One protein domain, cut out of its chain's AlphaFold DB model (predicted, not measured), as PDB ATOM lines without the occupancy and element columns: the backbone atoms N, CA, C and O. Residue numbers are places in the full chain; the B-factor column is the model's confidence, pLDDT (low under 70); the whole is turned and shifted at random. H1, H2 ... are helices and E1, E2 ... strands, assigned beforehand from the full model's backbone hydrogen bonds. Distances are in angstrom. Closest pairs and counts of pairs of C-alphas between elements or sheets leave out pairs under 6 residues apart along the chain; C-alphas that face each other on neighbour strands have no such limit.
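What this domain is: This is residues 5 to 108 of the 109 residues of the protein "TubC_N domain-containing protein" of Castellaniella defragrans 65Phen (UniProt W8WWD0). The two-stranded hairpin E1 E2 sits in the mouth of a V made by the long helix H3 and by H5, which folds back from H3's far end. H1 and H2 lie near the first residues of H3, and H4 makes a corner at its last ones. The printed part has 104 residues, in the order H1 E1 E2 H2 H3 H4 H5, mostly helix, with one antiparallel sheet, E1 - E2. It is loose, with a radius of gyration of the C-alphas of 16.2 A, and elongated, spanning 49 by 31 by 22 A.

How they stand to each other: E1, residues 19 to 21, and E2, residues 25 to 27, form an antiparallel hairpin at 137 degrees, with N 21 and O 25 at 2.7 A. The closest C-alphas of E1 and H3, residues 45 to 69, are those of Val 20 and Ile 49, 6.3 A apart. Those of E1 and H5, residues 88 to 106, are Leu 21 and Ala 101, at 5.5 A. H3, the hub, touches H5 with residues 56 to 67 alone, opposite ways at a steep tilt of 44 degrees; the closest C-alphas, of Tyr 63 and Leu 91, are 5.4 A apart. H3 and H1, residues 5 to 13, only just touch, with 3 pairs of C-alphas within 8 A; the closest are Leu 8 and Leu 48, at 7.0 A. H2, residues 35 to 43, is close to H1 but not clearly touching; the closest C-alphas, of Ile 7 and Ile 41, are 7.4 A apart. H4, residues 71 to 78, and H3 touch only at the corner, where the closest C-alphas, of His 67 and Cys 73, are 5.1 A apart. Every O i to N i+4 pair is within hydrogen-bond range in H1, H2 and H4; H3 has 20 of 21, H5 13 of 15.

Where its parts are: H1 begins at C-alpha 5 (298.464, 337.084, 297.863). H3 is 36.7 A long. H5, 26.5 A, has a kink of 26 degrees near residue 98 and ends at C-alpha 106 (280.545, 317.465, 296.184).

The domain as a whole: The C-alphas farthest apart, of Asp 35 and Ala 71, are 50.0 A apart. The printed part has no cut and no long link. The pLDDT is under 70 at residue 30 and residues 100 to 108.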
ATOM      1  N   ALA A   5     298.567 336.466 299.185       92.06
ATOM      2  CA  ALA A   5     298.464 337.084 297.863       92.06
ATOM      3  C   ALA A   5     299.804 337.066 297.113       92.06
ATOM      4  O   ALA A   5     299.856 336.690 295.947       92.06
ATOM      5  N   ARG A   6     300.905 337.390 297.803       92.06
ATOM      6  CA  ARG A   6     302.237 337.365 297.195       92.06
ATOM      7  C   ARG A   6     302.680 335.945 296.839       92.06
ATOM      8  O   ARG A   6     303.246 335.748 295.776       92.06
ATOM      9  N   ILE A   7     302.375 334.960 297.687       91.31
ATOM     10  CA  ILE A   7     302.642 333.543 297.392       91.31
ATOM     11  C   ILE A   7     301.883 333.106 296.136       91.31
ATOM     12  O   ILE A   7     302.451 332.429 295.286       91.31
ATOM     13  N   LEU A   8     300.612 333.492 296.010       91.31
ATOM     14  CA  LEU A   8     299.797 333.161 294.844       91.31
ATOM     15  C   LEU A   8     300.355 333.789 293.557       91.31
ATOM     16  O   LEU A   8     300.436 333.106 292.537       91.31
ATOM     17  N   ASP A   9     300.785 335.052 293.614       91.12
ATOM     18  CA  ASP A   9     301.425 335.733 292.484       91.12
ATOM     19  C   ASP A   9     302.754 335.075 292.092       91.12
ATOM     20  O   ASP A   9     302.982 334.816 290.911       91.12
ATOM     21  N   ASP A  10     303.604 334.747 293.068       90.19
ATOM     22  CA  ASP A  10     304.891 334.087 292.834       90.19
ATOM     23  C   ASP A  10     304.694 332.693 292.196       90.19
ATOM     24  O   ASP A  10     305.408 332.324 291.262       90.19
ATOM     25  N   LEU A  11     303.687 331.929 292.647       89.12
ATOM     26  CA  LEU A  11     303.321 330.634 292.056       89.12
ATOM     27  C   LEU A  11     302.886 330.789 290.594       89.12
ATOM     28  O   LEU A  11     303.416 330.099 289.721       89.12
ATOM     29  N   ARG A  12     301.991 331.738 290.309       89.50
ATOM     30  CA  ARG A  12     301.513 332.023 288.946       89.50
ATOM     31  C   ARG A  12     302.639 332.479 288.023       89.50
ATOM     32  O   ARG A  12     302.727 332.022 286.887       89.50
ATOM     33  N   GLN A  13     303.543 333.331 288.510       87.81
ATOM     34  CA  GLN A  13     304.725 333.765 287.755       87.81
ATOM     35  C   GLN A  13     305.677 332.606 287.442       87.81
ATOM     36  O   GLN A  13     306.286 332.585 286.372       87.81
ATOM     37  N   ALA A  14     305.764 331.615 288.330       85.94
ATOM     38  CA  ALA A  14     306.490 330.371 288.091       85.94
ATOM     39  C   ALA A  14     305.745 329.394 287.152       85.94
ATOM     40  O   ALA A  14     306.232 328.288 286.913       85.94
ATOM     41  N   GLY A  15     304.576 329.772 286.619       86.00
ATOM     42  CA  GLY A  15     303.734 328.920 285.774       86.00
ATOM     43  C   GLY A  15     303.003 327.819 286.546       86.00
ATOM     44  O   GLY A  15     302.556 326.837 285.954       86.00
ATOM     45  N   ILE A  16     302.912 327.954 287.869       86.69
ATOM     46  CA  ILE A  16     302.240 327.016 288.758       86.69
ATOM     47  C   ILE A  16     300.855 327.579 289.046       86.69
ATOM     48  O   ILE A  16     300.727 328.549 289.783       86.69
ATOM     49  N   GLU A  17     299.825 326.947 288.494       84.75
ATOM     50  CA  GLU A  17     298.433 327.314 288.762       84.75
ATOM     51  C   GLU A  17     297.894 326.483 289.936       84.75
ATOM     52  O   GLU A  17     297.712 325.270 289.793       84.75
ATOM     53  N   PRO A  18     297.679 327.085 291.122       86.25
ATOM     54  CA  PRO A  18     297.120 326.382 292.267       86.25
ATOM     55  C   PRO A  18     295.609 326.235 292.095       86.25
ATOM     56  O   PRO A  18     294.921 327.188 291.733       86.25
ATOM     57  N   GLU A  19     295.075 325.065 292.424       85.06
ATOM     58  CA  GLU A  19     293.642 324.791 292.320       85.06
ATOM     59  C   GLU A  19     293.046 324.458 293.685       85.06
ATOM     60  O   GLU A  19     293.638 323.732 294.486       85.06
ATOM     61  N   VAL A  20     291.838 324.955 293.953       85.00
ATOM     62  CA  VAL A  20     291.050 324.495 295.101       85.00
ATOM     63  C   VAL A  20     290.257 323.269 294.674       85.00
ATOM     64  O   VAL A  20     289.261 323.371 293.961       85.00
ATOM     65  N   LEU A  21     290.701 322.111 295.146       81.06
ATOM     66  CA  LEU A  21     289.923 320.888 295.176       81.06
ATOM     67  C   LEU A  21     289.007 320.923 296.381       81.06
ATOM     68  O   LEU A  21     289.368 321.398 297.462       81.06
ATOM     69  N   ASP A  22     287.839 320.336 296.228       73.88
ATOM     70  CA  ASP A  22     286.995 320.041 297.361       73.88
ATOM     71  C   ASP A  22     286.667 321.257 298.252       73.88
ATOM     72  O   ASP A  22     286.572 321.126 299.465       73.88
ATOM     73  N   GLY A  23     286.624 322.472 297.690       70.00
ATOM     74  CA  GLY A  23     286.368 323.728 298.418       70.00
ATOM     75  C   GLY A  23     287.329 324.079 299.570       70.00
ATOM     76  O   GLY A  23     287.208 325.158 300.139       70.00
ATOM     77  N   ASN A  24     288.267 323.200 299.933       76.75
ATOM     78  CA  ASN A  24     289.081 323.297 301.151       76.75
ATOM     79  C   ASN A  24     290.468 322.628 301.018       76.75
ATOM     80  O   ASN A  24     291.297 322.625 301.940       76.75
ATOM     81  N   ARG A  25     290.764 322.013 299.873       82.38
ATOM     82  CA  ARG A  25     292.053 321.373 299.611       82.38
ATOM     83  C   ARG A  25     292.754 322.113 298.489       82.38
ATOM     84  O   ARG A  25     292.231 322.249 297.400       82.38
ATOM     85  N   LEU A  26     293.972 322.559 298.757       86.19
ATOM     86  CA  LEU A  26     294.800 323.183 297.741       86.19
ATOM     87  C   LEU A  26     295.598 322.097 297.011       86.19
ATOM     88  O   LEU A  26     296.387 321.387 297.639       86.19
ATOM     89  N   ALA A  27     295.379 321.963 295.709       86.06
ATOM     90  CA  ALA A  27     296.224 321.196 294.815       86.06
ATOM     91  C   ALA A  27     297.260 322.113 294.179       86.06
ATOM     92  O   ALA A  27     296.940 323.146 293.596       86.06
ATOM     93  N   VAL A  28     298.517 321.701 294.295       82.44
ATOM     94  CA  VAL A  28     299.649 322.358 293.657       82.44
ATOM     95  C   VAL A  28     300.522 321.254 293.060       82.44
ATOM     96  O   VAL A  28     300.807 320.280 293.767       82.44
ATOM     97  N   PRO A  29     300.938 321.348 291.787       76.56
ATOM     98  CA  PRO A  29     301.832 320.371 291.176       76.56
ATOM     99  C   PRO A  29     303.087 320.140 292.035       76.56
ATOM    100  O   PRO A  29     303.878 321.049 292.271       76.56
ATOM    101  N   ALA A  30     303.276 318.917 292.539       66.69
ATOM    102  CA  ALA A  30     304.290 318.639 293.564       66.69
ATOM    103  C   ALA A  30     305.738 318.710 293.044       66.69
ATOM    104  O   ALA A  30     306.648 319.036 293.807       66.69
ATOM    105  N   GLY A  31     305.950 318.429 291.752       73.38
ATOM    106  CA  GLY A  31     307.281 318.308 291.136       73.38
ATOM    107  C   GLY A  31     308.047 319.621 290.946       73.38
ATOM    108  O   GLY A  31     309.195 319.585 290.521       73.38
ATOM    109  N   VAL A  32     307.429 320.763 291.256       74.88
ATOM    110  CA  VAL A  32     307.969 322.110 290.988       74.88
ATOM    111  C   VAL A  32     308.148 322.959 292.249       74.88
ATOM    112  O   VAL A  32     308.629 324.083 292.173       74.88
ATOM    113  N   LEU A  33     307.776 322.439 293.423       82.62
ATOM    114  CA  LEU A  33     307.856 323.190 294.677       82.62
ATOM    115  C   LEU A  33     309.204 322.976 295.373       82.62
ATOM    116  O   LEU A  33     309.652 321.835 295.518       82.62
ATOM    117  N   SER A  34     309.811 324.054 295.871       85.38
ATOM    118  CA  SER A  34     310.892 323.983 296.863       85.38
ATOM    119  C   SER A  34     310.334 323.729 298.271       85.38
ATOM    120  O   SER A  34     309.125 323.836 298.508       85.38
ATOM    121  N   ASP A  35     311.195 323.392 299.231       87.50
ATOM    122  CA  ASP A  35     310.769 323.182 300.623       87.50
ATOM    123  C   ASP A  35     310.260 324.464 301.287       87.50
ATOM    124  O   ASP A  35     309.272 324.420 302.027       87.50
ATOM    125  N   ASP A  36     310.846 325.605 300.934       85.69
ATOM    126  CA  ASP A  36     310.391 326.919 301.387       85.69
ATOM    127  C   ASP A  36     309.007 327.255 300.823       85.69
ATOM    128  O   ASP A  36     308.124 327.684 301.567       85.69
ATOM    129  N   MET A  37     308.762 326.973 299.535       85.56
ATOM    130  CA  MET A  37     307.434 327.133 298.929       85.56
ATOM    131  C   MET A  37     306.412 326.220 299.605       85.56
ATOM    132  O   MET A  37     305.310 326.653 299.937       85.56
ATOM    133  N   ARG A  38     306.784 324.961 299.874       88.56
ATOM    134  CA  ARG A  38     305.936 324.018 300.614       88.56
ATOM    135  C   ARG A  38     305.600 324.536 302.013       88.56
ATOM    136  O   ARG A  38     304.461 324.384 302.452       88.56
ATOM    137  N   HIS A  39     306.563 325.119 302.723       89.69
ATOM    138  CA  HIS A  39     306.326 325.703 304.040       89.69
ATOM    139  C   HIS A  39     305.394 326.917 303.952       89.69
ATOM    140  O   HIS A  39     304.380 326.940 304.645       89.69
ATOM    141  N   ALA A  40     305.668 327.862 303.051       89.44
ATOM    142  CA  ALA A  40     304.851 329.056 302.851       89.44
ATOM    143  C   ALA A  40     303.393 328.718 302.483       89.44
ATOM    144  O   ALA A  40     302.462 329.259 303.081       89.44
ATOM    145  N   ILE A  41     303.188 327.762 301.569       89.50
ATOM    146  CA  ILE A  41     301.856 327.277 301.181       89.50
ATOM    147  C   ILE A  41     301.112 326.681 302.380       89.50
ATOM    148  O   ILE A  41     299.926 326.949 302.559       89.50
ATOM    149  N   ARG A  42     301.782 325.876 303.216       91.12
ATOM    150  CA  ARG A  42     301.152 325.298 304.415       91.12
ATOM    151  C   ARG A  42     300.765 326.368 305.429       91.12
ATOM    152  O   ARG A  42     299.672 326.285 305.979       91.12
ATOM    153  N   THR A  43     301.631 327.354 305.650       93.69
ATOM    154  CA  THR A  43     301.399 328.445 306.606       93.69
ATOM    155  C   THR A  43     300.209 329.317 306.203       93.69
ATOM    156  O   THR A  43     299.407 329.669 307.059       93.69
ATOM    157  N   HIS A  44     300.042 329.599 304.907       92.94
ATOM    158  CA  HIS A  44     298.990 330.489 304.391       92.94
ATOM    159  C   HIS A  44     297.834 329.757 303.693       92.94
ATOM    160  O   HIS A  44     297.080 330.359 302.930       92.94
ATOM    161  N   LYS A  45     297.675 328.450 303.930       91.50
ATOM    162  CA  LYS A  45     296.745 327.593 303.176       91.50
ATOM    163  C   LYS A  45     295.309 328.132 303.141       91.50
ATOM    164  O   LYS A  45     294.688 328.098 302.084       91.50
ATOM    165  N   ALA A  46     294.780 328.577 304.281       91.31
ATOM    166  CA  ALA A  46     293.394 329.042 304.381       91.31
ATOM    167  C   ALA A  46     293.174 330.314 303.546       91.31
ATOM    168  O   ALA A  46     292.294 330.346 302.693       91.31
ATOM    169  N   GLU A  47     294.053 331.305 303.711       93.88
ATOM    170  CA  GLU A  47     294.026 332.551 302.940       93.88
ATOM    171  C   GLU A  47     294.184 332.295 301.428       93.88
ATOM    172  O   GLU A  47     293.505 332.915 300.614       93.88
ATOM    173  N   LEU A  48     295.048 331.350 301.030       93.12
ATOM    174  CA  LEU A  48     295.208 330.958 299.624       93.12
ATOM    175  C   LEU A  48     293.918 330.369 299.040       93.12
ATOM    176  O   LEU A  48     293.555 330.687 297.909       93.12
ATOM    177  N   ILE A  49     293.220 329.524 299.802       90.94
ATOM    178  CA  ILE A  49     291.928 328.963 299.389       90.94
ATOM    179  C   ILE A  49     290.890 330.077 299.234       90.94
ATOM    180  O   ILE A  49     290.197 330.112 298.221       90.94
ATOM    181  N   GLU A  50     290.805 331.004 300.190       90.88
ATOM    182  CA  GLU A  50     289.873 332.135 300.123       90.88
ATOM    183  C   GLU A  50     290.113 333.009 298.886       90.88
ATOM    184  O   GLU A  50     289.163 333.328 298.170       90.88
ATOM    185  N   LEU A  51     291.375 333.333 298.582       91.56
ATOM    186  CA  LEU A  51     291.742 334.102 297.390       91.56
ATOM    187  C   LEU A  51     291.331 333.390 296.095       91.56
ATOM    188  O   LEU A  51     290.728 334.001 295.214       91.56
ATOM    189  N   LEU A  52     291.594 332.088 295.990       89.38
ATOM    190  CA  LEU A  52     291.227 331.303 294.808       89.38
ATOM    191  C   LEU A  52     289.704 331.174 294.646       89.38
ATOM    192  O   LEU A  52     289.184 331.258 293.533       89.38
ATOM    193  N   LEU A  53     288.965 331.011 295.747       86.62
ATOM    194  CA  LEU A  53     287.500 331.005 295.721       86.62
ATOM    195  C   LEU A  53     286.934 332.371 295.306       86.62
ATOM    196  O   LEU A  53     285.973 332.423 294.533       86.62
ATOM    197  N   ALA A  54     287.539 333.470 295.766       88.81
ATOM    198  CA  ALA A  54     287.170 334.821 295.351       88.81
ATOM    199  C   ALA A  54     287.421 335.045 293.848       88.81
ATOM    200  O   ALA A  54     286.539 335.556 293.151       88.81
ATOM    201  N   ASP A  55     288.560 334.582 293.323       88.25
ATOM    202  CA  ASP A  55     288.867 334.625 291.887       88.25
ATOM    203  C   ASP A  55     287.824 333.844 291.071       88.25
ATOM    204  O   ASP A  55     287.289 334.344 290.076       88.25
ATOM    205  N   HIS A  56     287.459 332.638 291.520       85.44
ATOM    206  CA  HIS A  56     286.414 331.836 290.879       85.44
ATOM    207  C   HIS A  56     285.057 332.556 290.869       85.44
ATOM    208  O   HIS A  56     284.365 332.556 289.844       85.44
ATOM    209  N   ALA A  57     284.679 333.202 291.976       86.44
ATOM    210  CA  ALA A  57     283.442 333.973 292.071       86.44
ATOM    211  C   ALA A  57     283.441 335.180 291.115       86.44
ATOM    212  O   ALA A  57     282.450 335.415 290.419       86.44
ATOM    213  N   ALA A  58     284.559 335.904 291.011       89.62
ATOM    214  CA  ALA A  58     284.702 337.032 290.093       89.62
ATOM    215  C   ALA A  58     284.579 336.599 288.620       89.62
ATOM    216  O   ALA A  58     283.893 337.244 287.819       89.62
ATOM    217  N   LEU A  59     285.189 335.466 288.256       86.88
ATOM    218  CA  LEU A  59     285.099 334.894 286.910       86.88
ATOM    219  C   LEU A  59     283.672 334.445 286.575       86.88
ATOM    220  O   LEU A  59     283.187 334.717 285.472       86.88
ATOM    221  N   ALA A  60     282.980 333.820 287.532       88.81
ATOM    222  CA  ALA A  60     281.574 333.457 287.399       88.81
ATOM    223  C   ALA A  60     280.692 334.690 287.176       88.81
ATOM    224  O   ALA A  60     279.896 334.706 286.235       88.81
ATOM    225  N   ALA A  61     280.872 335.746 287.971       91.00
ATOM    226  CA  ALA A  61     280.136 336.997 287.816       91.00
ATOM    227  C   ALA A  61     280.340 337.610 286.420       91.00
ATOM    228  O   ALA A  61     279.371 337.980 285.753       91.00
ATOM    229  N   ARG A  62     281.587 337.644 285.928       92.94
ATOM    230  CA  ARG A  62     281.900 338.161 284.587       92.94
ATOM    231  C   ARG A  62     281.264 337.324 283.479       92.94
ATOM    232  O   ARG A  62     280.744 337.883 282.512       92.94
ATOM    233  N   TYR A  63     281.284 335.996 283.612       93.19
ATOM    234  CA  TYR A  63     280.596 335.109 282.677       93.19
ATOM    235  C   TYR A  63     279.082 335.343 282.697       93.19
ATOM    236  O   TYR A  63     278.504 335.518 281.628       93.19
ATOM    237  N   TYR A  64     278.445 335.406 283.871       94.06
ATOM    238  CA  TYR A  64     276.998 335.620 283.981       94.06
ATOM    239  C   TYR A  64     276.553 336.946 283.367       94.06
ATOM    240  O   TYR A  64     275.607 336.957 282.579       94.06
ATOM    241  N   LEU A  65     277.267 338.042 283.645       95.94
ATOM    242  CA  LEU A  65     276.960 339.353 283.068       95.94
ATOM    243  C   LEU A  65     276.932 339.306 281.533       95.94
ATOM    244  O   LEU A  65     276.017 339.839 280.905       95.94
ATOM    245  N   HIS A  66     277.908 338.635 280.916       95.81
ATOM    246  CA  HIS A  66     277.948 338.467 279.465       95.81
ATOM    247  C   HIS A  66     276.887 337.480 278.960       95.81
ATOM    248  O   HIS A  66     276.226 337.717 277.953       95.81
ATOM    249  N   HIS A  67     276.723 336.357 279.658       95.69
ATOM    250  CA  HIS A  67     275.814 335.283 279.282       95.69
ATOM    251  C   HIS A  67     274.377 335.783 279.130       95.69
ATOM    252  O   HIS A  67     273.749 335.518 278.110       95.69
ATOM    253  N   PHE A  68     273.890 336.542 280.114       96.00
ATOM    254  CA  PHE A  68     272.521 337.057 280.116       96.00
ATOM    255  C   PHE A  68     272.314 338.257 279.184       96.00
ATOM    256  O   PHE A  68     271.180 338.536 278.810       96.00
ATOM    257  N   SER A  69     273.384 338.945 278.778       96.81
ATOM    258  CA  SER A  69     273.307 340.091 277.859       96.81
ATOM    259  C   SER A  69     273.557 339.733 276.389       96.81
ATOM    260  O   SER A  69     273.271 340.539 275.506       96.81
ATOM    261  N   CYS A  70     274.063 338.533 276.085       97.69
ATOM    262  CA  CYS A  70     274.384 338.106 274.724       97.69
ATOM    263  C   CYS A  70     273.406 337.038 274.213       97.69
ATOM    264  O   CYS A  70     273.425 335.897 274.679       97.69
ATOM    265  N   ALA A  71     272.627 337.372 273.175       96.94
ATOM    266  CA  ALA A  71     271.652 336.472 272.544       96.94
ATOM    267  C   ALA A  71     272.256 335.122 272.092       96.94
ATOM    268  O   ALA A  71     271.635 334.070 272.232       96.94
ATOM    269  N   THR A  72     273.499 335.119 271.601       97.38
ATOM    270  CA  THR A  72     274.207 333.882 271.233       97.38
ATOM    271  C   THR A  72     274.534 333.030 272.460       97.38
ATOM    272  O   THR A  72     274.369 331.812 272.445       97.38
ATOM    273  N   CYS A  73     275.001 333.652 273.545       96.81
ATOM    274  CA  CYS A  73     275.420 332.923 274.737       96.81
ATOM    275  C   CYS A  73     274.248 332.410 275.570       96.81
ATOM    276  O   CYS A  73     274.372 331.304 276.100       96.81
ATOM    277  N   ILE A  74     273.143 333.158 275.655       96.88
ATOM    278  CA  ILE A  74     271.913 332.711 276.317       96.88
ATOM    279  C   ILE A  74     271.293 331.524 275.568       96.88
ATOM    280  O   ILE A  74     270.993 330.508 276.191       96.88
ATOM    281  N   ALA A  75     271.231 331.575 274.229       96.75
ATOM    282  CA  ALA A  75     270.771 330.454 273.407       96.75
ATOM    283  C   ALA A  75     271.662 329.212 273.599       96.75
ATOM    284  O   ALA A  75     271.163 328.112 273.830       96.75
ATOM    285  N   ALA A  76     272.987 329.392 273.611       95.75
ATOM    286  CA  ALA A  76     273.936 328.315 273.911       95.75
ATOM    287  C   ALA A  76     273.854 327.787 275.356       95.75
ATOM    288  O   ALA A  76     274.327 326.690 275.640       95.75
ATOM    289  N   GLY A  77     273.274 328.546 276.293       92.44
ATOM    290  CA  GLY A  77     272.955 328.056 277.638       92.44
ATOM    291  C   GLY A  77     271.774 327.090 277.666       92.44
ATOM    292  O   GLY A  77     271.750 326.188 278.494       92.44
ATOM    293  N   GLN A  78     270.822 327.270 276.751       94.19
ATOM    294  CA  GLN A  78     269.619 326.444 276.631       94.19
ATOM    295  C   GLN A  78     269.847 325.210 275.751       94.19
ATOM    296  O   GLN A  78     269.191 324.189 275.940       94.19
ATOM    297  N   ASN A  79     270.783 325.290 274.801       94.06
ATOM    298  CA  ASN A  79     271.138 324.190 273.916       94.06
ATOM    299  C   ASN A  79     272.672 324.056 273.793       94.06
ATOM    300  O   ASN A  79     273.304 324.898 273.146       94.06
ATOM    301  N   PRO A  80     273.284 322.986 274.341       85.81
ATOM    302  CA  PRO A  80     274.738 322.802 274.352       85.81
ATOM    303  C   PRO A  80     275.352 322.549 272.967       85.81
ATOM    304  O   PRO A  80     276.574 322.591 272.834       85.81
ATOM    305  N   HIS A  81     274.538 322.294 271.938       92.69
ATOM    306  CA  HIS A  81     275.007 322.144 270.558       92.69
ATOM    307  C   HIS A  81     275.237 323.485 269.849       92.69
ATOM    308  O   HIS A  81     275.820 323.509 268.765       92.69
ATOM    309  N   LEU A  82     274.795 324.603 270.433       95.06
ATOM    310  CA  LEU A  82     275.016 325.929 269.868       95.06
ATOM    311  C   LEU A  82     276.357 326.508 270.323       95.06
ATOM    312  O   LEU A  82     276.780 326.369 271.473       95.06
ATOM    313  N   ALA A  83     277.023 327.208 269.406       95.00
ATOM    314  CA  ALA A  83     278.274 327.883 269.700       95.00
ATOM    315  C   ALA A  83     278.050 329.107 270.596       95.00
ATOM    316  O   ALA A  83     277.071 329.842 270.464       95.00
ATOM    317  N   ARG A  84     279.014 329.366 271.481       96.44
ATOM    318  CA  ARG A  84     279.120 330.645 272.193       96.44
ATOM    319  C   ARG A  84     279.836 331.662 271.307       96.44
ATOM    320  O   ARG A  84     280.650 331.283 270.470       96.44
ATOM    321  N   CYS A  85     279.568 332.951 271.512       97.12
ATOM    322  CA  CYS A  85     280.260 334.002 270.767       97.12
ATOM    323  C   CYS A  85     281.761 334.067 271.130       97.12
ATOM    324  O   CYS A  85     282.198 333.481 272.126       97.12
ATOM    325  N   ALA A  86     282.543 334.822 270.352       96.38
ATOM    326  CA  ALA A  86     283.995 334.938 270.528       96.38
ATOM    327  C   ALA A  86     284.418 335.456 271.919       96.38
ATOM    328  O   ALA A  86     285.464 335.058 272.420       96.38
ATOM    329  N   VAL A  87     283.596 336.295 272.562       94.44
ATOM    330  CA  VAL A  87     283.838 336.813 273.923       94.44
ATOM    331  C   VAL A  87     283.367 335.822 274.990       94.44
ATOM    332  O   VAL A  87     284.055 335.582 275.981       94.44
ATOM    333  N   GLY A  88     282.200 335.211 274.792       94.75
ATOM    334  CA  GLY A  88     281.599 334.305 275.764       94.75
ATOM    335  C   GLY A  88     282.285 332.944 275.846       94.75
ATOM    336  O   GLY A  88     282.290 332.336 276.913       94.75
ATOM    337  N   LEU A  89     282.884 332.455 274.757       94.12
ATOM    338  CA  LEU A  89     283.602 331.178 274.737       94.12
ATOM    339  C   LEU A  89     284.800 331.127 275.708       94.12
ATOM    340  O   LEU A  89     284.853 330.180 276.496       94.12
ATOM    341  N   PRO A  90     285.748 332.088 275.716       92.81
ATOM    342  CA  PRO A  90     286.845 332.075 276.682       92.81
ATOM    343  C   PRO A  90     286.350 332.250 278.124       92.81
ATOM    344  O   PRO A  90     286.814 331.526 279.002       92.81
ATOM    345  N   LEU A  91     285.358 333.118 278.374       92.44
ATOM    346  CA  LEU A  91     284.751 333.268 279.707       92.44
ATOM    347  C   LEU A  91     284.127 331.960 280.200       92.44
ATOM    348  O   LEU A  91     284.322 331.565 281.346       92.44
ATOM    349  N   TRP A  92     283.415 331.267 279.313       92.50
ATOM    350  CA  TRP A  92     282.809 329.977 279.603       92.50
ATOM    351  C   TRP A  92     283.839 328.895 279.917       92.50
ATOM    352  O   TRP A  92     283.634 328.140 280.860       92.50
ATOM    353  N   ARG A  93     284.945 328.816 279.164       90.25
ATOM    354  CA  ARG A  93     286.014 327.835 279.422       90.25
ATOM    355  C   ARG A  93     286.611 328.026 280.812       90.25
ATOM    356  O   ARG A  93     286.704 327.064 281.562       90.25
ATOM    357  N   VAL A  94     286.936 329.269 281.163       85.12
ATOM    358  CA  VAL A  94     287.489 329.606 282.481       85.12
ATOM    359  C   VAL A  94     286.484 329.286 283.594       85.12
ATOM    360  O   VAL A  94     286.828 328.622 284.568       85.12
ATOM    361  N   PHE A  95     285.217 329.669 283.417       86.75
ATOM    362  CA  PHE A  95     284.150 329.339 284.362       86.75
ATOM    363  C   PHE A  95     283.949 327.822 284.528       86.75
ATOM    364  O   PHE A  95     283.805 327.331 285.647       86.75
ATOM    365  N   GLN A  96     283.969 327.053 283.433       84.81
ATOM    366  CA  GLN A  96     283.843 325.596 283.478       84.81
ATOM    367  C   GLN A  96     285.000 324.924 284.215       84.81
ATOM    368  O   GLN A  96     284.747 323.967 284.943       84.81
ATOM    369  N   SER A  97     286.236 325.393 284.034       77.00
ATOM    370  CA  SER A  97     287.389 324.875 284.777       77.00
ATOM    371  C   SER A  97     287.195 325.069 286.283       77.00
ATOM    372  O   SER A  97     287.270 324.096 287.031       77.00
ATOM    373  N   GLY A  98     286.791 326.272 286.711       73.06
ATOM    374  CA  GLY A  98     286.474 326.551 288.117       73.06
ATOM    375  C   GLY A  98     285.311 325.707 288.660       73.06
ATOM    376  O   GLY A  98     285.371 325.198 289.779       73.06
ATOM    377  N   MET A  99     284.262 325.472 287.859       74.12
ATOM    378  CA  MET A  99     283.158 324.586 288.252       74.12
ATOM    379  C   MET A  99     283.558 323.110 288.340       74.12
ATOM    380  O   MET A  99     283.006 322.393 289.171       74.12
ATOM    381  N   ARG A 100     284.462 322.621 287.482       69.31
ATOM    382  CA  ARG A 100     284.939 321.227 287.525       69.31
ATOM    383  C   ARG A 100     285.762 320.967 288.784       69.31
ATOM    384  O   ARG A 100     285.503 319.961 289.440       69.31
ATOM    385  N   ALA A 101     286.645 321.898 289.146       62.84
ATOM    386  CA  ALA A 101     287.384 321.860 290.409       62.84
ATOM    387  C   ALA A 101     286.431 321.818 291.621       62.84
ATOM    388  O   ALA A 101     286.629 321.045 292.554       62.84
ATOM    389  N   ASN A 102     285.320 322.564 291.561       60.75
ATOM    390  CA  ASN A 102     284.300 322.547 292.612       60.75
ATOM    391  C   ASN A 102     283.418 321.277 292.593       60.75
ATOM    392  O   ASN A 102     283.070 320.753 293.638       60.75
ATOM    393  N   LYS A 103     283.053 320.718 291.433       55.28
ATOM    394  CA  LYS A 103     282.206 319.505 291.375       55.28
ATOM    395  C   LYS A 103     282.875 318.264 291.965       55.28
ATOM    396  O   LYS A 103     282.173 317.439 292.545       55.28
ATOM    397  N   GLN A 104     284.195 318.145 291.833       52.47
ATOM    398  CA  GLN A 104     284.968 317.063 292.455       52.47
ATOM    399  C   GLN A 104     284.835 317.075 293.995       52.47
ATOM    400  O   GLN A 104     284.826 316.003 294.598       52.47
ATOM    401  N   HIS A 105     284.537 318.246 294.585       46.88
ATOM    402  CA  HIS A 105     284.187 318.409 296.002       46.88
ATOM    403  C   HIS A 105     282.972 317.616 296.432       46.88
ATOM    404  O   HIS A 105     282.994 316.899 297.428       46.88
ATOM    405  N   VAL A 106     281.880 317.811 295.700       45.97
ATOM    406  CA  VAL A 106     280.545 317.465 296.184       45.97
ATOM    407  C   VAL A 106     280.290 315.963 296.059       45.97
ATOM    408  O   VAL A 106     279.455 315.424 296.769       45.97
ATOM    409  N   GLN A 107     281.009 315.270 295.170       45.03
ATOM    410  CA  GLN A 107     280.811 313.840 294.898       45.03
ATOM    411  C   GLN A 107     281.595 312.902 295.830       45.03
ATOM    412  O   GLN A 107     281.415 311.692 295.736       45.03
ATOM    413  N   SER A 108     282.443 313.440 296.712       41.00
ATOM    414  CA  SER A 108     283.267 312.659 297.650       41.00
ATOM    415  C   SER A 108     282.796 312.778 299.111       41.00
ATOM    416  O   SER A 108     283.547 312.409 300.015       41.00
TER     417      SER A 108